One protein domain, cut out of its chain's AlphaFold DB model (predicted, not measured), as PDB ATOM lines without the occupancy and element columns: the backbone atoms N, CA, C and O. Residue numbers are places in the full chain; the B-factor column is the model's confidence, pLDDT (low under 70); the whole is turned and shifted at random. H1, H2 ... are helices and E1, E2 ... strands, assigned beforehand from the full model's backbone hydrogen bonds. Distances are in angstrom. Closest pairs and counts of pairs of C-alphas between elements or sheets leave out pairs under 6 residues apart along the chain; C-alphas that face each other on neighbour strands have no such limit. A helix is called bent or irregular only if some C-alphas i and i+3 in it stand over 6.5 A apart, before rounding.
ATOM      1  N   THR A 566       7.092 -28.614  55.274       94.19
ATOM      2  CA  THR A 566       8.337 -27.903  54.957       94.19
ATOM      3  C   THR A 566       8.081 -26.413  54.747       94.19
ATOM      4  O   THR A 566       6.983 -25.997  54.352       94.19
ATOM      5  N   CYS A 567       9.104 -25.592  55.003       95.88
ATOM      6  CA  CYS A 567       9.058 -24.169  54.696       95.88
ATOM      7  C   CYS A 567       8.858 -23.958  53.189       95.88
ATOM      8  O   CYS A 567       9.614 -24.465  52.352       95.88
ATOM      9  N   ARG A 568       7.850 -23.156  52.855       95.00
ATOM     10  CA  ARG A 568       7.372 -22.949  51.487       95.00
ATOM     11  C   ARG A 568       8.101 -21.847  50.713       95.00
ATOM     12  O   ARG A 568       7.682 -21.532  49.607       95.00
ATOM     13  N   ARG A 569       9.193 -21.295  51.252       95.62
ATOM     14  CA  ARG A 569      10.142 -20.429  50.526       95.62
ATOM     15  C   ARG A 569      11.196 -21.293  49.843       95.62
ATOM     16  O   ARG A 569      11.830 -22.084  50.539       95.62
ATOM     17  N   ARG A 570      11.436 -21.129  48.538       94.31
ATOM     18  CA  ARG A 570      12.451 -21.884  47.767       94.31
ATOM     19  C   ARG A 570      13.868 -21.706  48.318       94.31
ATOM     20  O   ARG A 570      14.595 -22.678  48.525       94.31
ATOM     21  N   GLU A 571      14.216 -20.472  48.649       93.75
ATOM     22  CA  GLU A 571      15.510 -20.068  49.214       93.75
ATOM     23  C   GLU A 571      15.473 -20.015  50.748       93.75
ATOM     24  O   GLU A 571      16.041 -19.134  51.383       93.75
ATOM     25  N   CYS A 572      14.739 -20.938  51.374       94.69
ATOM     26  CA  CYS A 572      14.746 -21.046  52.826       94.69
ATOM     27  C   CYS A 572      16.151 -21.451  53.316       94.69
ATOM     28  O   CYS A 572      16.654 -22.480  52.851       94.69
ATOM     29  N   PRO A 573      16.757 -20.719  54.271       93.88
ATOM     30  CA  PRO A 573      18.047 -21.096  54.849       93.88
ATOM     31  C   PRO A 573      17.948 -22.332  55.754       93.88
ATOM     32  O   PRO A 573      18.935 -23.028  55.948       93.88
ATOM     33  N   ASN A 574      16.758 -22.628  56.292       93.62
ATOM     34  CA  ASN A 574      16.520 -23.768  57.177       93.62
ATOM     35  C   ASN A 574      15.256 -24.552  56.762       93.62
ATOM     36  O   ASN A 574      14.192 -24.407  57.376       93.62
ATOM     37  N   PRO A 575      15.314 -25.332  55.670       88.12
ATOM     38  CA  PRO A 575      14.151 -26.040  55.135       88.12
ATOM     39  C   PRO A 575      13.684 -27.225  55.993       88.12
ATOM     40  O   PRO A 575      12.535 -27.642  55.846       88.12
ATOM     41  N   GLU A 576      14.549 -27.729  56.875       88.31
ATOM     42  CA  GLU A 576      14.317 -28.887  57.752       88.31
ATOM     43  C   GLU A 576      13.759 -28.500  59.131       88.31
ATOM     44  O   GLU A 576      13.567 -29.348  60.001       88.31
ATOM     45  N   SER A 577      13.486 -27.211  59.353       89.19
ATOM     46  CA  SER A 577      12.897 -26.744  60.605       89.19
ATOM     47  C   SER A 577      11.557 -27.429  60.886       89.19
ATOM     48  O   SER A 577      10.635 -27.394  60.070       89.19
ATOM     49  N   THR A 578      11.437 -28.003  62.082       86.69
ATOM     50  CA  THR A 578      10.214 -28.657  62.564       86.69
ATOM     51  C   THR A 578       9.216 -27.672  63.183       86.69
ATOM     52  O   THR A 578       8.027 -27.981  63.280       86.69
ATOM     53  N   ASP A 579       9.668 -26.471  63.563       90.44
ATOM     54  CA  ASP A 579       8.829 -25.411  64.131       90.44
ATOM     55  C   ASP A 579       8.267 -24.510  63.025       90.44
ATOM     56  O   ASP A 579       8.748 -23.407  62.749       90.44
ATOM     57  N   LEU A 580       7.249 -25.020  62.331       93.44
ATOM     58  CA  LEU A 580       6.602 -24.303  61.239       93.44
ATOM     59  C   LEU A 580       5.406 -23.479  61.719       93.44
ATOM     60  O   LEU A 580       4.455 -23.976  62.323       93.44
ATOM     61  N   ARG A 581       5.401 -22.210  61.324       90.62
ATOM     62  CA  ARG A 581       4.300 -21.265  61.485       90.62
ATOM     63  C   ARG A 581       3.422 -21.290  60.239       90.62
ATOM     64  O   ARG A 581       3.915 -21.142  59.123       90.62
ATOM     65  N   ALA A 582       2.115 -21.435  60.418       92.88
ATOM     66  CA  ALA A 582       1.166 -21.314  59.316       92.88
ATOM     67  C   ALA A 582       0.759 -19.851  59.098       92.88
ATOM     68  O   ALA A 582       0.497 -19.118  60.054       92.88
ATOM     69  N   CYS A 583       0.632 -19.440  57.836       92.94
ATOM     70  CA  CYS A 583      -0.077 -18.212  57.484       92.94
ATOM     71  C   CYS A 583      -1.524 -18.271  58.022       92.94
ATOM     72  O   CYS A 583      -2.116 -19.352  58.004       92.94
ATOM     73  N   PRO A 584      -2.152 -17.152  58.435       85.31
ATOM     74  CA  PRO A 584      -3.555 -17.152  58.856       85.31
ATOM     75  C   PRO A 584      -4.558 -17.699  57.824       85.31
ATOM     76  O   PRO A 584      -5.608 -18.190  58.226       85.31
ATOM     77  N   CYS A 585      -4.261 -17.648  56.516       87.19
ATOM     78  CA  CYS A 585      -5.095 -18.292  55.486       87.19
ATOM     79  C   CYS A 585      -4.943 -19.826  55.442       87.19
ATOM     80  O   CYS A 585      -5.765 -20.512  54.835       87.19
ATOM     81  N   GLY A 586      -3.895 -20.362  56.073       88.88
ATOM     82  CA  GLY A 586      -3.550 -21.780  56.095       88.88
ATOM     83  C   GLY A 586      -2.770 -22.276  54.874       88.88
ATOM     84  O   GLY A 586      -2.344 -23.422  54.897       88.88
ATOM     85  N   GLU A 587      -2.549 -21.456  53.842       92.75
ATOM     86  CA  GLU A 587      -1.973 -21.890  52.554       92.75
ATOM     87  C   GLU A 587      -0.451 -22.007  52.543       92.75
ATOM     88  O   GLU A 587       0.103 -22.619  51.640       92.75
ATOM     89  N   VAL A 588       0.257 -21.419  53.506       94.00
ATOM     90  CA  VAL A 588       1.724 -21.367  53.474       94.00
ATOM     91  C   VAL A 588       2.289 -21.664  54.858       94.00
ATOM     92  O   VAL A 588       1.747 -21.196  55.863       94.00
ATOM     93  N   LEU A 589       3.371 -22.443  54.899       95.75
ATOM     94  CA  LEU A 589       4.143 -22.751  56.103       95.75
ATOM     95  C   LEU A 589       5.504 -22.049  56.049       95.75
ATOM     96  O   LEU A 589       6.172 -22.062  55.012       95.75
ATOM     97  N   PHE A 590       5.928 -21.482  57.175       96.12
ATOM     98  CA  PHE A 590       7.182 -20.748  57.326       96.12
ATOM     99  C   PHE A 590       7.964 -21.268  58.527       96.12
ATOM    100  O   PHE A 590       7.389 -21.442  59.594       96.12
ATOM    101  N   CYS A 591       9.276 -21.444  58.398       96.12
ATOM    102  CA  CYS A 591      10.141 -21.775  59.538       96.12
ATOM    103  C   CYS A 591      10.513 -20.557  60.400       96.12
ATOM    104  O   CYS A 591      11.035 -20.704  61.499       96.12
ATOM    105  N   SER A 592      10.312 -19.336  59.892       96.00
ATOM    106  CA  SER A 592      10.698 -18.096  60.567       96.00
ATOM    107  C   SER A 592       9.823 -16.918  60.135       96.00
ATOM    108  O   SER A 592       9.173 -16.955  59.086       96.00
ATOM    109  N   GLU A 593       9.825 -15.841  60.926       96.00
ATOM    110  CA  GLU A 593       9.156 -14.582  60.555       96.00
ATOM    111  C   GLU A 593       9.772 -13.932  59.325       96.00
ATOM    112  O   GLU A 593       9.077 -13.257  58.576       96.00
ATOM    113  N   GLU A 594      11.066 -14.134  59.105       96.69
ATOM    114  CA  GLU A 594      11.758 -13.623  57.931       96.69
ATOM    115  C   GLU A 594      11.233 -14.283  56.652       96.69
ATOM    116  O   GLU A 594      10.864 -13.586  55.713       96.69
ATOM    117  N   CYS A 595      11.081 -15.615  56.642       96.88
ATOM    118  CA  CYS A 595      10.465 -16.318  55.511       96.88
ATOM    119  C   CYS A 595       9.007 -15.891  55.292       96.88
ATOM    120  O   CYS A 595       8.553 -15.822  54.151       96.88
ATOM    121  N   GLN A 596       8.278 -15.594  56.373       96.06
ATOM    122  CA  GLN A 596       6.927 -15.050  56.277       96.06
ATOM    123  C   GLN A 596       6.925 -13.653  55.645       96.06
ATOM    124  O   GLN A 596       6.141 -13.417  54.728       96.06
ATOM    125  N   ARG A 597       7.791 -12.743  56.110       95.88
ATOM    126  CA  ARG A 597       7.912 -11.378  55.574       95.88
ATOM    127  C   ARG A 597       8.302 -11.400  54.101       95.88
ATOM    128  O   ARG A 597       7.597 -10.781  53.319       95.88
ATOM    129  N   ALA A 598       9.313 -12.184  53.730       96.19
ATOM    130  CA  ALA A 598       9.758 -12.337  52.345       96.19
ATOM    131  C   ALA A 598       8.629 -12.830  51.423       96.19
ATOM    132  O   ALA A 598       8.412 -12.291  50.346       96.19
ATOM    133  N   ASN A 599       7.824 -13.810  51.852       95.69
ATOM    134  CA  ASN A 599       6.669 -14.225  51.048       95.69
ATOM    135  C   ASN A 599       5.589 -13.135  50.959       95.69
ATOM    136  O   ASN A 599       4.896 -13.010  49.953       95.69
ATOM    137  N   TRP A 600       5.408 -12.352  52.022       94.50
ATOM    138  CA  TRP A 600       4.426 -11.272  52.032       94.50
ATOM    139  C   TRP A 600       4.824 -10.112  51.118       94.50
ATOM    140  O   TRP A 600       3.936  -9.563  50.467       94.50
ATOM    141  N   THR A 601       6.111  -9.767  51.064       94.44
ATOM    142  CA  THR A 601       6.653  -8.687  50.230       94.44
ATOM    143  C   THR A 601       6.964  -9.181  48.824       94.44
ATOM    144  O   THR A 601       6.322  -8.767  47.864       94.44
ATOM    145  N   ASP A 602       7.891 -10.122  48.711       93.38
ATOM    146  CA  ASP A 602       8.507 -10.537  47.451       93.38
ATOM    147  C   ASP A 602       7.593 -11.521  46.720       93.38
ATOM    148  O   ASP A 602       7.404 -11.444  45.511       93.38
ATOM    149  N   GLY A 603       6.969 -12.427  47.479       89.94
ATOM    150  CA  GLY A 603       5.959 -13.362  46.974       89.94
ATOM    151  C   GLY A 603       4.581 -12.736  46.778       89.94
ATOM    152  O   GLY A 603       3.653 -13.433  46.370       89.94
ATOM    153  N   GLN A 604       4.428 -11.449  47.115       92.62
ATOM    154  CA  GLN A 604       3.174 -10.695  47.064       92.62
ATOM    155  C   GLN A 604       2.015 -11.353  47.828       92.62
ATOM    156  O   GLN A 604       0.856 -10.983  47.649       92.62
ATOM    157  N   HIS A 605       2.282 -12.300  48.737       92.69
ATOM    158  CA  HIS A 605       1.208 -12.973  49.462       92.69
ATOM    159  C   HIS A 605       0.392 -11.975  50.290       92.69
ATOM    160  O   HIS A 605      -0.793 -12.197  50.497       92.69
ATOM    161  N   GLY A 606       0.976 -10.847  50.712       90.06
ATOM    162  CA  GLY A 606       0.261  -9.794  51.435       90.06
ATOM    163  C   GLY A 606      -0.923  -9.192  50.667       90.06
ATOM    164  O   GLY A 606      -1.901  -8.802  51.301       90.06
ATOM    165  N   THR A 607      -0.877  -9.159  49.330       88.50
ATOM    166  CA  THR A 607      -1.956  -8.599  48.491       88.50
ATOM    167  C   THR A 607      -3.033  -9.631  48.161       88.50
ATOM    168  O   THR A 607      -4.204  -9.281  48.018       88.50
ATOM    169  N   VAL A 608      -2.659 -10.913  48.083       88.50
ATOM    170  CA  VAL A 608      -3.567 -12.008  47.694       88.50
ATOM    171  C   VAL A 608      -4.068 -12.857  48.865       88.50
ATOM    172  O   VAL A 608      -5.005 -13.636  48.689       88.50
ATOM    173  N   CYS A 609      -3.495 -12.710  50.066       87.88
ATOM    174  CA  CYS A 609      -3.834 -13.526  51.230       87.88
ATOM    175  C   CYS A 609      -5.332 -13.459  51.543       87.88
ATOM    176  O   CYS A 609      -5.922 -12.388  51.682       87.88
ATOM    177  N   TRP A 610      -5.945 -14.619  51.777       77.25
ATOM    178  CA  TRP A 610      -7.355 -14.724  52.164       77.25
ATOM    179  C   TRP A 610      -7.654 -14.274  53.599       77.25
ATOM    180  O   TRP A 610      -8.742 -14.534  54.115       77.25
ATOM    181  N   ARG A 611      -6.706 -13.623  54.281       73.62
ATOM    182  CA  ARG A 611      -6.896 -13.160  55.654       73.62
ATOM    183  C   ARG A 611      -8.086 -12.198  55.706       73.62
ATOM    184  O   ARG A 611      -8.037 -11.116  55.139       73.62
ATOM    185  N   GLY A 612      -9.146 -12.608  56.400       65.56
ATOM    186  CA  GLY A 612     -10.362 -11.806  56.561       65.56
ATOM    187  C   GLY A 612     -11.380 -11.926  55.423       65.56
ATOM    188  O   GLY A 612     -12.456 -11.354  55.538       65.56
ATOM    189  N   LYS A 613     -11.108 -12.699  54.361       78.81
ATOM    190  CA  LYS A 613     -12.131 -13.008  53.353       78.81
ATOM    191  C   LYS A 613     -13.072 -14.074  53.910       78.81
ATOM    192  O   LYS A 613     -12.717 -15.248  54.001       78.81
ATOM    193  N   GLU A 614     -14.276 -13.664  54.291       78.75
ATOM    194  CA  GLU A 614     -15.272 -14.543  54.919       78.75
ATOM    195  C   GLU A 614     -15.635 -15.758  54.055       78.75
ATOM    196  O   GLU A 614     -15.819 -16.853  54.585       78.75
ATOM    197  N   THR A 615     -15.651 -15.586  52.730       86.00
ATOM    198  CA  THR A 615     -15.962 -16.627  51.732       86.00
ATOM    199  C   THR A 615     -14.983 -17.793  51.747       86.00
ATOM    200  O   THR A 615     -15.305 -18.907  51.338       86.00
ATOM    201  N   ALA A 616     -13.774 -17.544  52.230       87.38
ATOM    202  CA  ALA A 616     -12.710 -18.514  52.252       87.38
ATOM    203  C   ALA A 616     -12.904 -19.494  53.439       87.38
ATOM    204  O   ALA A 616     -12.525 -20.659  53.378       87.38
ATOM    205  N   GLY A 617     -13.482 -19.047  54.550       87.31
ATOM    206  CA  GLY A 617     -13.457 -19.817  55.790       87.31
ATOM    207  C   GLY A 617     -12.091 -19.805  56.484       87.31
ATOM    208  O   GLY A 617     -11.083 -19.351  55.941       87.31
ATOM    209  N   SER A 618     -12.060 -20.307  57.715       87.62
ATOM    210  CA  SER A 618     -10.864 -20.384  58.560       87.62
ATOM    211  C   SER A 618     -10.432 -21.843  58.702       87.62
ATOM    212  O   SER A 618     -11.058 -22.626  59.421       87.62
ATOM    213  N   LEU A 619      -9.368 -22.222  57.993       90.38
ATOM    214  CA  LEU A 619      -8.780 -23.560  58.041       90.38
ATOM    215  C   LEU A 619      -7.348 -23.466  58.554       90.38
ATOM    216  O   LEU A 619      -6.565 -22.643  58.089       90.38
ATOM    217  N   SER A 620      -6.982 -24.350  59.482       92.12
ATOM    218  CA  SER A 620      -5.568 -24.552  59.796       92.12
ATOM    219  C   SER A 620      -4.864 -25.220  58.614       92.12
ATOM    220  O   SER A 620      -5.499 -25.960  57.862       92.12
ATOM    221  N   ALA A 621      -3.548 -25.037  58.488       93.69
ATOM    222  CA  ALA A 621      -2.748 -25.664  57.430       93.69
ATOM    223  C   ALA A 621      -2.966 -27.185  57.334       93.69
ATOM    224  O   ALA A 621      -3.148 -27.729  56.250       93.69
ATOM    225  N   LYS A 622      -3.055 -27.863  58.485       95.12
ATOM    226  CA  LYS A 622      -3.342 -29.301  58.554       95.12
ATOM    227  C   LYS A 622      -4.736 -29.652  58.008       95.12
ATOM    228  O   LYS A 622      -4.884 -30.640  57.300       95.12
ATOM    229  N   LYS A 623      -5.765 -28.847  58.309       94.88
ATOM    230  CA  LYS A 623      -7.119 -29.045  57.756       94.88
ATOM    231  C   LYS A 623      -7.158 -28.754  56.254       94.88
ATOM    232  O   LYS A 623      -7.793 -29.506  55.528       94.88
ATOM    233  N   LEU A 624      -6.465 -27.709  55.795       95.62
ATOM    234  CA  LEU A 624      -6.358 -27.387  54.371       95.62
ATOM    235  C   LEU A 624      -5.648 -28.502  53.596       95.62
ATOM    236  O   LEU A 624      -6.140 -28.920  52.560       95.62
ATOM    237  N   SER A 625      -4.536 -29.029  54.108       96.25
ATOM    238  CA  SER A 625      -3.837 -30.147  53.464       96.25
ATOM    239  C   SER A 625      -4.708 -31.398  53.360       96.25
ATOM    240  O   SER A 625      -4.683 -32.071  52.336       96.25
ATOM    241  N   PHE A 626      -5.527 -31.690  54.374       97.19
ATOM    242  CA  PHE A 626      -6.478 -32.793  54.264       97.19
ATOM    243  C   PHE A 626      -7.586 -32.512  53.235       97.19
ATOM    244  O   PHE A 626      -7.957 -33.407  52.484       97.19
ATOM    245  N   LEU A 627      -8.070 -31.267  53.138       96.75
ATOM    246  CA  LEU A 627      -9.008 -30.855  52.085       96.75
ATOM    247  C   LEU A 627      -8.405 -31.048  50.682       96.75
ATOM    248  O   LEU A 627      -9.086 -31.514  49.773       96.75
ATOM    249  N   VAL A 628      -7.116 -30.741  50.525       96.94
ATOM    250  CA  VAL A 628      -6.350 -30.979  49.294       96.94
ATOM    251  C   VAL A 628      -6.237 -32.469  48.989       96.94
ATOM    252  O   VAL A 628      -6.403 -32.856  47.837       96.94
ATOM    253  N   ALA A 629      -6.028 -33.314  50.003       97.12
ATOM    254  CA  ALA A 629      -6.012 -34.762  49.825       97.12
ATOM    255  C   ALA A 629      -7.371 -35.304  49.347       97.12
ATOM    256  O   ALA A 629      -7.387 -36.145  48.453       97.12
ATOM    257  N   ILE A 630      -8.493 -34.804  49.893       96.56
ATOM    258  CA  ILE A 630      -9.851 -35.176  49.442       96.56
ATOM    259  C   ILE A 630     -10.030 -34.814  47.965       96.56
ATOM    260  O   ILE A 630     -10.405 -35.654  47.155       96.56
ATOM    261  N   ALA A 631      -9.718 -33.570  47.604       96.75
ATOM    262  CA  ALA A 631      -9.872 -33.080  46.240       96.75
ATOM    263  C   ALA A 631      -8.952 -33.793  45.235       96.75
ATOM    264  O   ALA A 631      -9.372 -34.082  44.116       96.75
ATOM    265  N   ARG A 632      -7.720 -34.129  45.639       96.94
ATOM    266  CA  ARG A 632      -6.807 -34.947  44.831       96.94
ATOM    267  C   ARG A 632      -7.367 -36.345  44.605       96.94
ATOM    268  O   ARG A 632      -7.366 -36.803  43.472       96.94
ATOM    269  N   PHE A 633      -7.836 -37.005  45.664       96.00
ATOM    270  CA  PHE A 633      -8.421 -38.341  45.569       96.00
ATOM    271  C   PHE A 633      -9.604 -38.354  44.591       96.00
ATOM    272  O   PHE A 633      -9.624 -39.164  43.670       96.00
ATOM    273  N   TYR A 634     -10.505 -37.373  44.705       95.06
ATOM    274  CA  TYR A 634     -11.610 -37.197  43.761       95.06
ATOM    275  C   TYR A 634     -11.128 -37.017  42.315       95.06
ATOM    276  O   TYR A 634     -11.648 -37.654  41.400       95.06
ATOM    277  N   LEU A 635     -10.128 -36.157  42.098       95.31
ATOM    278  CA  LEU A 635      -9.563 -35.910  40.771       95.31
ATOM    279  C   LEU A 635      -8.962 -37.180  40.156       95.31
ATOM    280  O   LEU A 635      -9.158 -37.424  38.968       95.31
ATOM    281  N   GLU A 636      -8.235 -37.967  40.947       95.44
ATOM    282  CA  GLU A 636      -7.599 -39.211  40.503       95.44
ATOM    283  C   GLU A 636      -8.640 -40.272  40.120       95.44
ATOM    284  O   GLU A 636      -8.512 -40.880  39.057       95.44
ATOM    285  N   GLU A 637      -9.699 -40.452  40.915       94.50
ATOM    286  CA  GLU A 637     -10.758 -41.429  40.614       94.50
ATOM    287  C   GLU A 637     -11.614 -41.037  39.402       94.50
ATOM    288  O   GLU A 637     -12.021 -41.897  38.623       94.50
ATOM    289  N   ASN A 638     -11.854 -39.738  39.201       94.50
ATOM    290  CA  ASN A 638     -12.769 -39.243  38.168       94.50
ATOM    291  C   ASN A 638     -12.044 -38.730  36.914       94.50
ATOM    292  O   ASN A 638     -12.672 -38.167  36.014       94.50
ATOM    293  N   GLN A 639     -10.722 -38.914  36.813       92.88
ATOM    294  CA  GLN A 639      -9.920 -38.320  35.743       92.88
ATOM    295  C   GLN A 639     -10.402 -38.739  34.346       92.88
ATOM    296  O   GLN A 639     -10.503 -37.901  33.447       92.88
ATOM    297  N   ALA A 640     -10.689 -40.029  34.154       93.31
ATOM    298  CA  ALA A 640     -11.142 -40.562  32.873       93.31
ATOM    299  C   ALA A 640     -12.495 -39.964  32.458       93.31
ATOM    300  O   ALA A 640     -12.655 -39.542  31.313       93.31
ATOM    301  N   GLU A 641     -13.432 -39.845  33.401       93.88
ATOM    302  CA  GLU A 641     -14.744 -39.250  33.146       93.88
ATOM    303  C   GLU A 641     -14.633 -37.748  32.843       93.88
ATOM    304  O   GLU A 641     -15.252 -37.256  31.899       93.88
ATOM    305  N   ILE A 642     -13.791 -37.012  33.581       92.19
ATOM    306  CA  ILE A 642     -13.531 -35.587  33.324       92.19
ATOM    307  C   ILE A 642     -12.998 -35.384  31.901       92.19
ATOM    308  O   ILE A 642     -13.482 -34.510  31.178       92.19
ATOM    309  N   LYS A 643     -12.037 -36.212  31.473       91.56
ATOM    310  CA  LYS A 643     -11.492 -36.189  30.106       91.56
ATOM    311  C   LYS A 643     -12.568 -36.488  29.068       91.56
ATOM    312  O   LYS A 643     -12.686 -35.756  28.088       91.56
ATOM    313  N   GLN A 644     -13.373 -37.522  29.302       93.06
ATOM    314  CA  GLN A 644     -14.458 -37.915  28.408       93.06
ATOM    315  C   GLN A 644     -15.483 -36.788  28.223       93.06
ATOM    316  O   GLN A 644     -15.885 -36.510  27.096       93.06
ATOM    317  N   ARG A 645     -15.876 -36.107  29.307       90.06
ATOM    318  CA  ARG A 645     -16.855 -35.009  29.257       90.06
ATOM    319  C   ARG A 645     -16.335 -33.756  28.567       90.06
ATOM    320  O   ARG A 645     -17.113 -33.061  27.925       90.06
ATOM    321  N   LEU A 646     -15.042 -33.464  28.695       91.06
ATOM    322  CA  LEU A 646     -14.419 -32.374  27.945       91.06
ATOM    323  C   LEU A 646     -14.400 -32.668  26.438       91.06
ATOM    324  O   LEU A 646     -14.487 -31.736  25.641       91.06
ATOM    325  N   GLY A 647     -14.331 -33.944  26.043       92.44
ATOM    326  CA  GLY A 647     -14.423 -34.369  24.647       92.44
ATOM    327  C   GLY A 647     -13.441 -33.609  23.755       92.44
ATOM    328  O   GLY A 647     -12.251 -33.534  24.051       92.44
ATOM    329  N   ALA A 648     -13.947 -32.991  22.686       90.44
ATOM    330  CA  ALA A 648     -13.134 -32.196  21.762       90.44
ATOM    331  C   ALA A 648     -12.561 -30.899  22.374       90.44
ATOM    332  O   ALA A 648     -11.593 -30.358  21.849       90.44
ATOM    333  N   ALA A 649     -13.120 -30.400  23.483       88.38
ATOM    334  CA  ALA A 649     -12.591 -29.233  24.196       88.38
ATOM    335  C   ALA A 649     -11.398 -29.581  25.105       88.38
ATOM    336  O   ALA A 649     -10.804 -28.693  25.720       88.38
ATOM    337  N   TYR A 650     -11.045 -30.865  25.221       90.31
ATOM    338  CA  TYR A 650      -9.878 -31.294  25.974       90.31
ATOM    339  C   TYR A 650      -8.589 -30.922  25.233       90.31
ATOM    340  O   TYR A 650      -8.271 -31.485  24.188       90.31
ATOM    341  N   ASN A 651      -7.807 -30.014  25.817       87.69
ATOM    342  CA  ASN A 651      -6.449 -29.708  25.376       87.69
ATOM    343  C   ASN A 651      -5.459 -30.006  26.523       87.69
ATOM    344  O   ASN A 651      -5.635 -29.472  27.624       87.69
ATOM    345  N   PRO A 652      -4.418 -30.835  26.300       85.50
ATOM    346  CA  PRO A 652      -3.426 -31.180  27.323       85.50
ATOM    347  C   PRO A 652      -2.559 -29.998  27.789       85.50
ATOM    348  O   PRO A 652      -1.853 -30.136  28.783       85.50
ATOM    349  N   HIS A 653      -2.614 -28.851  27.112       85.75
ATOM    350  CA  HIS A 653      -1.911 -27.617  27.486       85.75
ATOM    351  C   HIS A 653      -2.819 -26.587  28.167       85.75
ATOM    352  O   HIS A 653      -2.375 -25.505  28.545       85.75
ATOM    353  N   HIS A 654      -4.109 -26.884  28.313       87.81
ATOM    354  CA  HIS A 654      -5.037 -25.980  28.976       87.81
ATOM    355  C   HIS A 654      -5.184 -26.309  30.461       87.81
ATOM    356  O   HIS A 654      -5.071 -27.461  30.893       87.81
ATOM    357  N   THR A 655      -5.516 -25.283  31.239       89.06
ATOM    358  CA  THR A 655      -5.987 -25.450  32.608       89.06
ATOM    359  C   THR A 655      -7.456 -25.859  32.576       89.06
ATOM    360  O   THR A 655      -8.297 -25.176  31.988       89.06
ATOM    361  N   VAL A 656      -7.774 -26.980  33.217       90.38
ATOM    362  CA  VAL A 656      -9.153 -27.432  33.408       90.38
ATOM    363  C   VAL A 656      -9.667 -26.854  34.717       90.38
ATOM    364  O   VAL A 656      -9.129 -27.152  35.785       90.38
ATOM    365  N   SER A 657     -10.710 -26.031  34.648       91.50
ATOM    366  CA  SER A 657     -11.389 -25.536  35.839       91.50
ATOM    367  C   SER A 657     -12.497 -26.498  36.257       91.50
ATOM    368  O   SER A 657     -13.348 -26.871  35.449       91.50
ATOM    369  N   LEU A 658     -12.469 -26.901  37.523       93.31
ATOM    370  CA  LEU A 658     -13.443 -27.761  38.179       93.31
ATOM    371  C   LEU A 658     -14.015 -27.038  39.397       93.31
ATOM    372  O   LEU A 658     -13.339 -26.244  40.050       93.31
ATOM    373  N   SER A 659     -15.247 -27.368  39.757       92.88
ATOM    374  CA  SER A 659     -15.790 -27.044  41.072       92.88
ATOM    375  C   SER A 659     -16.220 -28.336  41.732       92.88
ATOM    376  O   SER A 659     -16.923 -29.113  41.099       92.88
ATOM    377  N   LEU A 660     -15.771 -28.568  42.961       94.00
ATOM    378  CA  LEU A 660     -16.112 -29.733  43.765       94.00
ATOM    379  C   LEU A 660     -16.896 -29.252  44.981       94.00
ATOM    380  O   LEU A 660     -16.336 -28.640  45.889       94.00
ATOM    381  N   ASP A 661     -18.195 -29.513  45.011       93.88
ATOM    382  CA  ASP A 661     -19.003 -29.265  46.197       93.88
ATOM    383  C   ASP A 661     -18.973 -30.490  47.110       93.88
ATOM    384  O   ASP A 661     -19.349 -31.567  46.670       93.88
ATOM    385  N   ILE A 662     -18.513 -30.327  48.354       93.75
ATOM    386  CA  ILE A 662     -18.513 -31.358  49.405       93.75
ATOM    387  C   ILE A 662     -19.345 -30.946  50.628       93.75
ATOM    388  O   ILE A 662     -19.180 -31.506  51.716       93.75
ATOM    389  N   THR A 663     -20.225 -29.950  50.483       89.25
ATOM    390  CA  THR A 663     -20.988 -29.357  51.591       89.25
ATOM    391  C   THR A 663     -21.955 -30.330  52.262       89.25
ATOM    392  O   THR A 663     -22.060 -30.322  53.485       89.25
ATOM    393  N   LEU A 664     -22.610 -31.198  51.488       82.25
ATOM    394  CA  LEU A 664     -23.623 -32.154  51.958       82.25
ATOM    395  C   LEU A 664     -23.122 -33.600  51.912       82.25
ATOM    396  O   LEU A 664     -23.889 -34.521  51.637       82.25
ATOM    397  N   ALA A 665     -21.813 -33.794  52.093       73.06
ATOM    398  CA  ALA A 665     -21.089 -35.034  51.809       73.06
ATOM    399  C   ALA A 665     -21.144 -35.494  50.338       73.06
ATOM    400  O   ALA A 665     -20.223 -36.182  49.922       73.06
ATOM    401  N   GLN A 666     -22.153 -35.112  49.550       75.38
ATOM    402  CA  GLN A 666     -22.253 -35.415  48.123       75.38
ATOM    403  C   GLN A 666     -21.214 -34.641  47.338       75.38
ATOM    404  O   GLN A 666     -21.189 -33.418  47.417       75.38
ATOM    405  N   GLU A 667     -20.426 -35.359  46.550       77.94
ATOM    406  CA  GLU A 667     -19.429 -34.790  45.655       77.94
ATOM    407  C   GLU A 667     -20.119 -34.415  44.347       77.94
ATOM    408  O   GLU A 667     -20.416 -35.255  43.498       77.94
ATOM    409  N   ARG A 668     -20.464 -33.130  44.219       78.19
ATOM    410  CA  ARG A 668     -21.075 -32.594  43.000       78.19
ATOM    411  C   ARG A 668     -20.064 -31.743  42.261       78.19
ATOM    412  O   ARG A 668     -19.637 -30.701  42.755       78.19
ATOM    413  N   TRP A 669     -19.731 -32.175  41.057       72.69
ATOM    414  CA  TRP A 669     -19.012 -31.357  40.096       72.69
ATOM    415  C   TRP A 669     -19.917 -30.452  39.266       72.69
ATOM    416  O   TRP A 669     -20.984 -30.863  38.806       72.69
ATOM    417  N   MET A 670     -19.464 -29.215  39.054       72.12
ATOM    418  CA  MET A 670     -20.024 -28.316  38.039       72.12
ATOM    419  C   MET A 670     -19.250 -28.453  36.719       72.12
ATOM    420  O   MET A 670     -18.093 -28.874  36.732       72.12
ATOM    421  N   SER A 671     -19.895 -28.126  35.592       75.88
ATOM    422  CA  SER A 671     -19.380 -28.372  34.237       75.88
ATOM    423  C   SER A 671     -17.924 -27.921  34.061       75.88
ATOM    424  O   SER A 671     -17.628 -26.746  34.305       75.88
ATOM    425  N   PRO A 672     -17.018 -28.822  33.632       81.56
ATOM    426  CA  PRO A 672     -15.626 -28.471  33.415       81.56
ATOM    427  C   PRO A 672     -15.516 -27.520  32.224       81.56
ATOM    428  O   PRO A 672     -16.194 -27.697  31.212       81.56
ATOM    429  N   PHE A 673     -14.629 -26.537  32.320       82.12
ATOM    430  CA  PHE A 673     -14.249 -25.718  31.174       82.12
ATOM    431  C   PHE A 673     -12.732 -25.596  31.083       82.12
ATOM    432  O   PHE A 673     -12.008 -25.702  32.074       82.12
ATOM    433  N   SER A 674     -12.261 -25.425  29.855       84.69
ATOM    434  CA  SER A 674     -10.850 -25.404  29.504       84.69
ATOM    435  C   SER A 674     -10.449 -23.978  29.147       84.69
ATOM    436  O   SER A 674     -11.078 -23.363  28.288       84.69
ATOM    437  N   VAL A 675      -9.429 -23.443  29.815       83.50
ATOM    438  CA  VAL A 675      -8.866 -22.114  29.534       83.50
ATOM    439  C   VAL A 675      -7.367 -22.224  29.259       83.50
ATOM    440  O   VAL A 675      -6.708 -23.077  29.863       83.50
ATOM    441  N   PRO A 676      -6.805 -21.377  28.376       82.38
ATOM    442  CA  PRO A 676      -5.361 -21.281  28.206       82.38
ATOM    443  C   PRO A 676      -4.682 -21.081  29.565       82.38
ATOM    444  O   PRO A 676      -5.085 -20.216  30.346       82.38
ATOM    445  N   GLY A 677      -3.702 -21.932  29.876       76.44
ATOM    446  CA  GLY A 677      -3.016 -21.887  31.160       76.44
ATOM    447  C   GLY A 677      -2.150 -20.629  31.304       76.44
ATOM    448  O   GLY A 677      -1.690 -20.080  30.304       76.44
ATOM    449  N   PRO A 678      -1.863 -20.181  32.541       76.75
ATOM    450  CA  PRO A 678      -0.971 -19.043  32.785       76.75
ATOM    451  C   PRO A 678       0.494 -19.322  32.404       76.75
ATOM    452  O   PRO A 678       1.309 -18.406  32.390       76.75
ATOM    453  N   TYR A 679       0.829 -20.581  32.106       77.38
ATOM    454  CA  TYR A 679       2.163 -21.026  31.732       77.38
ATOM    455  C   TYR A 679       2.071 -21.797  30.407       77.38
ATOM    456  O   TYR A 679       1.498 -22.888  30.407       77.38
ATOM    457  N   PRO A 680       2.618 -21.270  29.298       70.88
ATOM    458  CA  PRO A 680       2.524 -21.914  27.983       70.88
ATOM    459  C   PRO A 680       3.202 -23.292  27.946       70.88
ATOM    460  O   PRO A 680       2.757 -24.173  27.216       70.88
ATOM    461  N   ASP A 681       4.209 -23.500  28.800       79.25
ATOM    462  CA  ASP A 681       4.974 -24.750  28.883       79.25
ATOM    463  C   ASP A 681       4.517 -25.671  30.025       79.25
ATOM    464  O   ASP A 681       5.053 -26.772  30.196       79.25
ATOM    465  N   ALA A 682       3.560 -25.234  30.855       73.38
ATOM    466  CA  ALA A 682       3.059 -26.105  31.907       73.38
ATOM    467  C   ALA A 682       2.168 -27.190  31.296       73.38
ATOM    468  O   ALA A 682       1.368 -26.921  30.397       73.38
ATOM    469  N   PRO A 683       2.260 -28.424  31.807       82.88
ATOM    470  CA  PRO A 683       1.317 -29.453  31.422       82.88
ATOM    471  C   PRO A 683      -0.084 -29.129  31.919       82.88
ATOM    472  O   PRO A 683      -0.290 -28.192  32.691       82.88
ATOM    473  N   GLN A 684      -1.039 -29.965  31.519       84.81
ATOM    474  CA  GLN A 684      -2.407 -29.898  31.998       84.81
ATOM    475  C   GLN A 684      -2.453 -29.707  33.515       84.81
ATOM    476  O   GLN A 684      -2.068 -30.588  34.285       84.81
ATOM    477  N   THR A 685      -2.975 -28.560  33.931       91.38
ATOM    478  CA  THR A 685      -3.223 -28.246  35.336       91.38
ATOM    479  C   THR A 685      -4.716 -28.287  35.602       91.38
ATOM    480  O   THR A 685      -5.520 -27.889  34.759       91.38
ATOM    481  N   PHE A 686      -5.104 -28.752  36.784       93.31
ATOM    482  CA  PHE A 686      -6.483 -28.640  37.242       93.31
ATOM    483  C   PHE A 686      -6.576 -27.519  38.263       93.31
ATOM    484  O   PHE A 686      -5.857 -27.514  39.259       93.31
ATOM    485  N   PHE A 687      -7.477 -26.577  38.025       93.81
ATOM    486  CA  PHE A 687      -7.870 -25.583  39.009       93.81
ATOM    487  C   PHE A 687      -9.213 -26.000  39.595       93.81
ATOM    488  O   PHE A 687     -10.214 -26.011  38.887       93.81
ATOM    489  N   MET A 688      -9.255 -26.349  40.876       95.00
ATOM    490  CA  MET A 688     -10.462 -26.844  41.529       95.00
ATOM    491  C   MET A 688     -10.944 -25.877  42.609       95.00
ATOM    492  O   MET A 688     -10.253 -25.646  43.599       95.00
ATOM    493  N   ALA A 689     -12.156 -25.352  42.461       94.38
ATOM    494  CA  ALA A 689     -12.855 -24.639  43.523       94.38
ATOM    495  C   ALA A 689     -13.599 -25.642  44.419       94.38
ATOM    496  O   ALA A 689     -14.637 -26.175  44.034       94.38
ATOM    497  N   VAL A 690     -13.078 -25.910  45.615       95.44
ATOM    498  CA  VAL A 690     -13.688 -26.830  46.582       95.44
ATOM    499  C   VAL A 690     -14.619 -26.070  47.519       95.44
ATOM    500  O   VAL A 690     -14.157 -25.230  48.297       95.44
ATOM    501  N   HIS A 691     -15.915 -26.374  47.475       95.06
ATOM    502  CA  HIS A 691     -16.924 -25.807  48.366       95.06
ATOM    503  C   HIS A 691     -17.158 -26.724  49.568       95.06
ATOM    504  O   HIS A 691     -17.453 -27.901  49.401       95.06
ATOM    505  N   PHE A 692     -17.064 -26.199  50.786       94.88
ATOM    506  CA  PHE A 692     -17.213 -26.969  52.026       94.88
ATOM    507  C   PHE A 692     -17.988 -26.176  53.080       94.88
ATOM    508  O   PHE A 692     -18.137 -24.959  52.968       94.88
ATOM    509  N   MET A 693     -18.474 -26.856  54.121       93.81
ATOM    510  CA  MET A 693     -19.200 -26.212  55.220       93.81
ATOM    511  C   MET A 693     -18.278 -25.887  56.395       93.81
ATOM    512  O   MET A 693     -17.454 -26.699  56.820       93.81
ATOM    513  N   GLN A 694     -18.454 -24.699  56.964       90.75
ATOM    514  CA  GLN A 694     -17.884 -24.299  58.246       90.75
ATOM    515  C   GLN A 694     -19.004 -23.702  59.100       90.75
ATOM    516  O   GLN A 694     -19.377 -22.544  58.927       90.75
ATOM    517  N   GLY A 695     -19.586 -24.538  59.963       88.50
ATOM    518  CA  GLY A 695     -20.922 -24.274  60.499       88.50
ATOM    519  C   GLY A 695     -21.954 -24.340  59.369       88.50
ATOM    520  O   GLY A 695     -21.876 -25.238  58.536       88.50
ATOM    521  N   ALA A 696     -22.872 -23.375  59.291       88.06
ATOM    522  CA  ALA A 696     -23.764 -23.183  58.138       88.06
ATOM    523  C   ALA A 696     -23.138 -22.389  56.989       88.06
ATOM    524  O   ALA A 696     -23.756 -22.248  55.934       88.06
ATOM    525  N   ARG A 697     -21.942 -21.822  57.171       91.56
ATOM    526  CA  ARG A 697     -21.336 -21.025  56.112       91.56
ATOM    527  C   ARG A 697     -20.764 -21.950  55.044       91.56
ATOM    528  O   ARG A 697     -19.875 -22.754  55.329       91.56
ATOM    529  N   ARG A 698     -21.229 -21.769  53.809       93.69
ATOM    530  CA  ARG A 698     -20.600 -22.337  52.616       93.69
ATOM    531  C   ARG A 698     -19.340 -21.539  52.301       93.69
ATOM    532  O   ARG A 698     -19.406 -20.355  51.981       93.69
ATOM    533  N   CYS A 699     -18.199 -22.193  52.421       94.00
ATOM    534  CA  CYS A 699     -16.884 -21.645  52.127       94.00
ATOM    535  C   CYS A 699     -16.363 -22.232  50.812       94.00
ATOM    536  O   CYS A 699     -16.783 -23.317  50.415       94.00
ATOM    537  N   ALA A 700     -15.429 -21.545  50.159       93.69
ATOM    538  CA  ALA A 700     -14.750 -22.041  48.966       93.69
ATOM    539  C   ALA A 700     -13.225 -21.896  49.078       93.69
ATOM    540  O   ALA A 700     -12.705 -20.907  49.604       93.69
ATOM    541  N   ARG A 701     -12.494 -22.888  48.565       94.00
ATOM    542  CA  ARG A 701     -11.030 -22.889  48.444       94.00
ATOM    543  C   ARG A 701     -10.630 -23.208  47.015       94.00
ATOM    544  O   ARG A 701     -11.049 -24.224  46.480       94.00
ATOM    545  N   ALA A 702      -9.805 -22.353  46.428       92.62
ATOM    546  CA  ALA A 702      -9.167 -22.621  45.150       92.62
ATOM    547  C   ALA A 702      -7.932 -23.501  45.371       92.62
ATOM    548  O   ALA A 702      -7.046 -23.142  46.145       92.62
ATOM    549  N   LEU A 703      -7.899 -24.651  44.710       95.06
ATOM    550  CA  LEU A 703      -6.804 -25.611  44.741       95.06
ATOM    551  C   LEU A 703      -6.231 -25.770  43.334       95.06
ATOM    552  O   LEU A 703      -6.967 -25.692  42.351       95.06
ATOM    553  N   GLN A 704      -4.930 -26.016  43.239       94.50
ATOM    554  CA  GLN A 704      -4.250 -26.240  41.971       94.50
ATOM    555  C   GLN A 704      -3.563 -27.603  41.988       94.50
ATOM    556  O   GLN A 704      -2.795 -27.913  42.897       94.50
ATOM    557  N   PHE A 705      -3.831 -28.413  40.971       95.56
ATOM    558  CA  PHE A 705      -3.254 -29.739  40.831       95.56
ATOM    559  C   PHE A 705      -2.390 -29.825  39.580       95.56
ATOM    560  O   PHE A 705      -2.809 -29.443  38.483       95.56
ATOM    561  N   PHE A 706      -1.190 -30.355  39.766       94.56
ATOM    562  CA  PHE A 706      -0.203 -30.607  38.727       94.56
ATOM    563  C   PHE A 706      -0.041 -32.114  38.543       94.56
ATOM    564  O   PHE A 706      -0.183 -32.861  39.513       94.56
ATOM    565  N   PRO A 707       0.270 -32.599  37.339       94.94
ATOM    566  CA  PRO A 707       0.530 -34.012  37.168       94.94
ATOM    567  C   PRO A 707       1.831 -34.391  37.889       94.94
ATOM    568  O   PRO A 707       2.789 -33.619  37.928       94.94
ATOM    569  N   ASP A 708       1.867 -35.578  38.477       94.50
ATOM    570  CA  ASP A 708       2.987 -36.102  39.262       94.50
ATOM    571  C   ASP A 708       4.336 -36.126  38.530       94.50
ATOM    572  O   ASP A 708       5.355 -35.798  39.135       94.50
ATOM    573  N   TRP A 709       4.358 -36.406  37.229       93.56
ATOM    574  CA  TRP A 709       5.576 -36.335  36.405       93.56
ATOM    575  C   TRP A 709       6.140 -34.910  36.230       93.56
ATOM    576  O   TRP A 709       7.247 -34.731  35.705       93.56
ATOM    577  N   TRP A 710       5.386 -33.881  36.633       93.12
ATOM    578  CA  TRP A 710       5.832 -32.485  36.668       93.12
ATOM    579  C   TRP A 710       6.460 -32.090  38.012       93.12
ATOM    580  O   TRP A 710       6.965 -30.973  38.155       93.12
ATOM    581  N   ALA A 711       6.487 -32.999  38.993       93.06
ATOM    582  CA  ALA A 711       7.241 -32.798  40.224       93.06
ATOM    583  C   ALA A 711       8.698 -32.426  39.906       93.06
ATOM    584  O   ALA A 711       9.350 -33.031  39.060       93.06
ATOM    585  N   GLY A 712       9.186 -31.370  40.554       91.06
ATOM    586  CA  GLY A 712      10.531 -30.836  40.346       91.06
ATOM    587  C   GLY A 712      10.753 -29.987  39.088       91.06
ATOM    588  O   GLY A 712      11.853 -29.466  38.891       91.06
ATOM    589  N   LYS A 713       9.726 -29.763  38.260       90.12
ATOM    590  CA  LYS A 713       9.830 -28.925  37.049       90.12
ATOM    591  C   LYS A 713       9.382 -27.474  37.252       90.12
ATOM    592  O   LYS A 713       9.514 -26.671  36.335       90.12
ATOM    593  N   SER A 714       8.959 -27.104  38.463       83.69
ATOM    594  CA  SER A 714       8.538 -25.752  38.876       83.69
ATOM    595  C   SER A 714       9.697 -24.741  38.982       83.69
ATOM    596  O   SER A 714       9.848 -24.038  39.988       83.69
ATOM    597  N   ARG A 715      10.568 -24.673  37.968       80.75
ATOM    598  CA  ARG A 715      11.734 -23.783  37.944       80.75
ATOM    599  C   ARG A 715      11.245 -22.342  37.804       80.75
ATOM    600  O   ARG A 715      10.840 -21.925  36.732       80.75
ATOM    601  N   GLY A 716      11.263 -21.594  38.905       83.88
ATOM    602  CA  GLY A 716      10.925 -20.167  38.903       83.88
ATOM    603  C   GLY A 716       9.847 -19.753  39.898       83.88
ATOM    604  O   GLY A 716       9.681 -18.561  40.108       83.88
ATOM    605  N   MET A 717       9.160 -20.687  40.568       88.12
ATOM    606  CA  MET A 717       8.248 -20.316  41.656       88.12
ATOM    607  C   MET A 717       9.043 -20.063  42.950       88.12
ATOM    608  O   MET A 717       9.609 -21.012  43.507       88.12
ATOM    609  N   PRO A 718       9.101 -18.821  43.472       92.00
ATOM    610  CA  PRO A 718       9.811 -18.537  44.721       92.00
ATOM    611  C   PRO A 718       9.092 -19.133  45.942       92.00
ATOM    612  O   PRO A 718       9.727 -19.421  46.963       92.00
ATOM    613  N   TYR A 719       7.782 -19.376  45.818       93.62
ATOM    614  CA  TYR A 719       6.925 -19.918  46.865       93.62
ATOM    615  C   TYR A 719       5.942 -20.946  46.302       93.62
ATOM    616  O   TYR A 719       5.431 -20.780  45.198       93.62
ATOM    617  N   VAL A 720       5.648 -21.992  47.077       92.94
ATOM    618  CA  VAL A 720       4.648 -23.017  46.723       92.94
ATOM    619  C   VAL A 720       3.587 -23.090  47.813       92.94
ATOM    620  O   VAL A 720       3.914 -23.210  48.992       92.94
ATOM    621  N   GLN A 721       2.312 -23.038  47.445       94.12
ATOM    622  CA  GLN A 721       1.212 -23.090  48.407       94.12
ATOM    623  C   GLN A 721       0.862 -24.539  48.785       94.12
ATOM    624  O   GLN A 721       1.129 -25.475  48.041       94.12
ATOM    625  N   LEU A 722       0.233 -24.741  49.943       94.06
ATOM    626  CA  LEU A 722      -0.350 -26.022  50.360       94.06
ATOM    627  C   LEU A 722      -1.572 -26.405  49.523       94.06
ATOM    628  O   LEU A 722      -1.893 -27.584  49.441       94.06
ATOM    629  N   SER A 723      -2.239 -25.425  48.916       93.31
ATOM    630  CA  SER A 723      -3.296 -25.615  47.918       93.31
ATOM    631  C   SER A 723      -2.763 -26.146  46.584       93.31
ATOM    632  O   SER A 723      -3.569 -26.514  45.734       93.31
ATOM    633  N   HIS A 724      -1.437 -26.190  46.395       94.31
ATOM    634  CA  HIS A 724      -0.795 -26.808  45.241       94.31
ATOM    635  C   HIS A 724      -0.447 -28.259  45.580       94.31
ATOM    636  O   HIS A 724       0.248 -28.525  46.564       94.31
ATOM    637  N   SER A 725      -0.909 -29.202  44.766       95.19
ATOM    638  CA  SER A 725      -0.628 -30.625  44.959       95.19
ATOM    639  C   SER A 725      -0.373 -31.335  43.638       95.19
ATOM    640  O   SER A 725      -0.710 -30.831  42.569       95.19
ATOM    641  N   PHE A 726       0.237 -32.511  43.723       94.62
ATOM    642  CA  PHE A 726       0.466 -33.378  42.577       94.62
ATOM    643  C   PHE A 726      -0.564 -34.500  42.568       94.62
ATOM    644  O   PHE A 726      -0.825 -35.068  43.627       94.62
ATOM    645  N   PHE A 727      -1.118 -34.829  41.403       95.50
ATOM    646  CA  PHE A 727      -2.040 -35.950  41.219       95.50
ATOM    647  C   PHE A 727      -1.430 -37.010  40.298       95.50
ATOM    648  O   PHE A 727      -0.650 -36.692  39.395       95.50
ATOM    649  N   LYS A 728      -1.781 -38.273  40.530       94.75
ATOM    650  CA  LYS A 728      -1.239 -39.410  39.786       94.75
ATOM    651  C   LYS A 728      -1.776 -39.462  38.364       94.75
ATOM    652  O   LYS A 728      -2.981 -39.388  38.141       94.75
ATOM    653  N   THR A 729      -0.878 -39.645  37.403       92.44
ATOM    654  CA  THR A 729      -1.243 -39.812  35.983       92.44
ATOM    655  C   THR A 729      -0.935 -41.199  35.426       92.44
ATOM    656  O   THR A 729      -1.373 -41.515  34.322       92.44
ATOM    657  N   GLY A 730      -0.168 -42.011  36.161       91.31
ATOM    658  CA  GLY A 730       0.355 -43.294  35.682       91.31
ATOM    659  C   GLY A 730       1.573 -43.167  34.759       91.31
ATOM    660  O   GLY A 730       2.109 -44.186  34.332       91.31
ATOM    661  N   LEU A 731       2.026 -41.946  34.458       91.62
ATOM    662  CA  LEU A 731       3.272 -41.717  33.731       91.62
ATOM    663  C   LEU A 731       4.485 -41.855  34.666       91.62
ATOM    664  O   LEU A 731       4.348 -41.648  35.874       91.62
ATOM    665  N   PRO A 732       5.677 -42.177  34.128       90.94
ATOM    666  CA  PRO A 732       6.892 -42.263  34.927       90.94
ATOM    667  C   PRO A 732       7.160 -40.941  35.652       90.94
ATOM    668  O   PRO A 732       7.241 -39.877  35.032       90.94
ATOM    669  N   VAL A 733       7.299 -41.019  36.971       91.75
ATOM    670  CA  VAL A 733       7.704 -39.895  37.816       91.75
ATOM    671  C   VAL A 733       9.213 -39.971  37.993       91.75
ATOM    672  O   VAL A 733       9.762 -41.063  38.104       91.75
ATOM    673  N   GLU A 734       9.892 -38.825  38.022       91.94
ATOM    674  CA  GLU A 734      11.313 -38.797  38.365       91.94
ATOM    675  C   GLU A 734      11.502 -39.350  39.785       91.94
ATOM    676  O   GLU A 734      11.067 -38.761  40.782       91.94
ATOM    677  N   GLU A 735      12.105 -40.532  39.863       88.19
ATOM    678  CA  GLU A 735      12.427 -41.188  41.120       88.19
ATOM    679  C   GLU A 735      13.588 -40.448  41.805       88.19
ATOM    680  O   GLU A 735      14.413 -39.808  41.154       88.19
ATOM    681  N   ASN A 736      13.668 -40.540  43.134       91.75
ATOM    682  CA  ASN A 736      14.733 -39.949  43.964       91.75
ATOM    683  C   ASN A 736      14.693 -38.425  44.180       91.75
ATOM    684  O   ASN A 736      15.645 -37.871  44.722       91.75
ATOM    685  N   LEU A 737      13.597 -37.740  43.845       92.88
ATOM    686  CA  LEU A 737      13.405 -36.357  44.296       92.88
ATOM    687  C   LEU A 737      13.057 -36.320  45.790       92.88
ATOM    688  O   LEU A 737      12.074 -36.930  46.224       92.88
ATOM    689  N   THR A 738      13.799 -35.538  46.572       92.50
ATOM    690  CA  THR A 738      13.420 -35.224  47.958       92.50
ATOM    691  C   THR A 738      12.065 -34.499  47.999       92.50
ATOM    692  O   THR A 738      11.693 -33.833  47.027       92.50
ATOM    693  N   PRO A 739      11.317 -34.523  49.123       90.44
ATOM    694  CA  PRO A 739      10.048 -33.794  49.238       90.44
ATOM    695  C   PRO A 739      10.145 -32.314  48.840       90.44
ATOM    696  O   PRO A 739       9.229 -31.749  48.244       90.44
ATOM    697  N   ARG A 740      11.291 -31.685  49.119       91.19
ATOM    698  CA  ARG A 740      11.563 -30.298  48.747       91.19
ATOM    699  C   ARG A 740      11.827 -30.131  47.253       91.19
ATOM    700  O   ARG A 740      11.287 -29.205  46.648       91.19
ATOM    701  N   GLU A 741      12.628 -31.005  46.657       93.56
ATOM    702  CA  GLU A 741      12.892 -30.975  45.217       93.56
ATOM    703  C   GLU A 741      11.635 -31.277  44.412       93.56
ATOM    704  O   GLU A 741      11.430 -30.657  43.378       93.56
ATOM    705  N   ARG A 742      10.727 -32.122  44.912       92.56
ATOM    706  CA  ARG A 742       9.411 -32.320  44.284       92.56
ATOM    707  C   ARG A 742       8.634 -31.008  44.156       92.56
ATOM    708  O   ARG A 742       7.959 -30.802  43.153       92.56
ATOM    709  N   LEU A 743       8.747 -30.110  45.138       91.25
ATOM    710  CA  LEU A 743       8.054 -28.817  45.140       91.25
ATOM    711  C   LEU A 743       8.758 -27.755  44.281       91.25
ATOM    712  O   LEU A 743       8.084 -27.023  43.558       91.25
ATOM    713  N   PHE A 744      10.087 -27.647  44.369       92.50
ATOM    714  CA  PHE A 744      10.854 -26.514  43.815       92.50
ATOM    715  C   PHE A 744      11.816 -26.867  42.671       92.50
ATOM    716  O   PHE A 744      12.471 -25.975  42.120       92.50
ATOM    717  N   GLY A 745      11.940 -28.150  42.346       92.19
ATOM    718  CA  GLY A 745      13.019 -28.687  41.523       92.19
ATOM    719  C   GLY A 745      14.335 -28.825  42.270       92.19
ATOM    720  O   GLY A 745      14.520 -28.264  43.355       92.19
ATOM    721  N   ARG A 746      15.268 -29.562  41.655       90.62
ATOM    722  CA  ARG A 746      16.670 -29.564  42.078       90.62
ATOM    723  C   ARG A 746      17.186 -28.130  42.067       90.62
ATOM    724  O   ARG A 746      16.837 -27.336  41.182       90.62
ATOM    725  N   ARG A 747      18.003 -27.780  43.062       85.81
ATOM    726  CA  ARG A 747      18.815 -26.568  42.939       85.81
ATOM    727  C   ARG A 747      19.664 -26.751  41.689       85.81
ATOM    728  O   ARG A 747      20.171 -27.846  41.469       85.81
ATOM    729  N   ALA A 748      19.738 -25.717  40.853       81.50
ATOM    730  CA  ALA A 748      20.727 -25.731  39.791       81.50
ATOM    731  C   ALA A 748      22.068 -25.961  40.487       81.50
ATOM    732  O   ALA A 748      22.421 -25.183  41.378       81.50
ATOM    733  N   GLU A 749      22.731 -27.072  40.171       76.94
ATOM    734  CA  GLU A 749      24.125 -27.211  40.556       76.94
ATOM    735  C   GLU A 749      24.826 -25.981  39.972       76.94
ATOM    736  O   GLU A 749      24.558 -25.646  38.808       76.94
ATOM    737  N   PRO A 750      25.593 -25.229  40.782       77.06
ATOM    738  CA  PRO A 750      26.382 -24.134  40.242       77.06
ATOM    739  C   PRO A 750      27.167 -24.718  39.073       77.06
ATOM    740  O   PRO A 750      27.816 -25.754  39.233       77.06
ATOM    741  N   ARG A 751      27.004 -24.141  37.877       74.00
ATOM    742  CA  ARG A 751      27.723 -24.630  36.704       74.00
ATOM    743  C   ARG A 751      29.197 -24.578  37.067       74.00
ATOM    744  O   ARG A 751      29.711 -23.512  37.383       74.00
ATOM    745  N   THR A 752      29.857 -25.730  37.052       73.50
ATOM    746  CA  THR A 752      31.292 -25.838  37.341       73.50
ATOM    747  C   THR A 752      32.131 -24.952  36.417       73.50
ATOM    748  O   THR A 752      33.224 -24.565  36.799       73.50
ATOM    749  N   GLU A 753      31.587 -24.559  35.260       70.31
ATOM    750  CA  GLU A 753      32.194 -23.608  34.319       70.31
ATOM    751  C   GLU A 753      32.417 -22.203  34.911       70.31
ATOM    752  O   GLU A 753      33.379 -21.545  34.531       70.31
TER     753      GLU A 753
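AT A GLANCE: This is residues 566 to 753 of the 758 residues of a protein of Schizophyllum commune (strain H4-8 / FGSC 9210) (UniProt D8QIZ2). A strongly twisted five-stranded sheet curls round the helix H3, and H4 covers the E2 side of the same face. Off the side of E4 and E5 lies a loop-rich part, residues 566 to 608, with H1 and H2; a tail, residues 745 to 753, runs out from H5. The printed part has 188 residues, with H1 to H4, E1 to E5 and H5 in chain order; the mixed sheet has the order E2, E1, E3, E4, E5. The class is mixed, helices and strands, with 88 residues in named elements, under half. The whole is compact, with a radius of gyration of the C-alphas of 17.2 A and spans of 49 by 43 by 26 A.

HOW THE PARTS SIT: In the opening stretch, residues 581 to 582 pair antiparallel with residues 589 to 590. H1, residues 593 to 601, and H2, residues 605 to 608, touch only at the corner, the closest C-alphas being those of Trp 600 and Gly 606, 4.5 A apart. H3, residues 621 to 637, and H4, residues 639 to 649, meet only through their link. The sheet holds E1, residues 654 to 661, E2, 668 to 676, E3, 686 to 694, E4, 697 to 707, and E5, 724 to 727. E1 and E2 form an antiparallel hairpin at 162 degrees, with N 657 and O 673 2.9 A apart, within hydrogen-bond range. E1 and E3 are parallel at 16 degrees, with N 689 and O 658 at 2.8 A. E3 and E4 form an antiparallel hairpin at 153 degrees, with N 688 and O 703 at 2.8 A. E4 and E5 are parallel at 58 degrees, with N 706 and O 725 at 2.9 A. H3 and H4 are on the same face of the sheet, in two layers, helices on one face of a sheet. The closest C-alphas of H3 and E5 are those of Arg 632 and Phe 727, 6.1 A apart. H4 has a height over the sheet of 9.2 A and lies over E2 and, only just, with 3 C-alphas, over E1; it runs slantwise to the strands, at 48 degrees to E2 on the local plane. H4 is irregular, with C-alphas 645 and 648 8.8 A apart. H5, residues 739 to 744, is only just not on the sheet, with 4 pairs of C-alphas within 10 A. Every O i to N i+4 pair is within hydrogen-bond range in H1 and H3, against 5 of 7 in H4 and 1 of 2 in H5; H2 is too short for one.

IN THESE COORDINATES: H1 begins at C-alpha 593, (9.156, -14.582, 60.555). H3 is 24.4 A long, E4 31.7 A, E2 24.4 A and E3 24.3 A. H5 ends at C-alpha 744, (10.854, -26.514, 43.815).

THE WHOLE: The C-alphas of Ala 696 and Glu 753, the two farthest apart, are 60.8 A apart. The printed part has no cut. The links H2 to H3, E4 to E5 and E5 to H5 are long. Mean pLDDT of the printed part is 89.9; residue 612 is under 70.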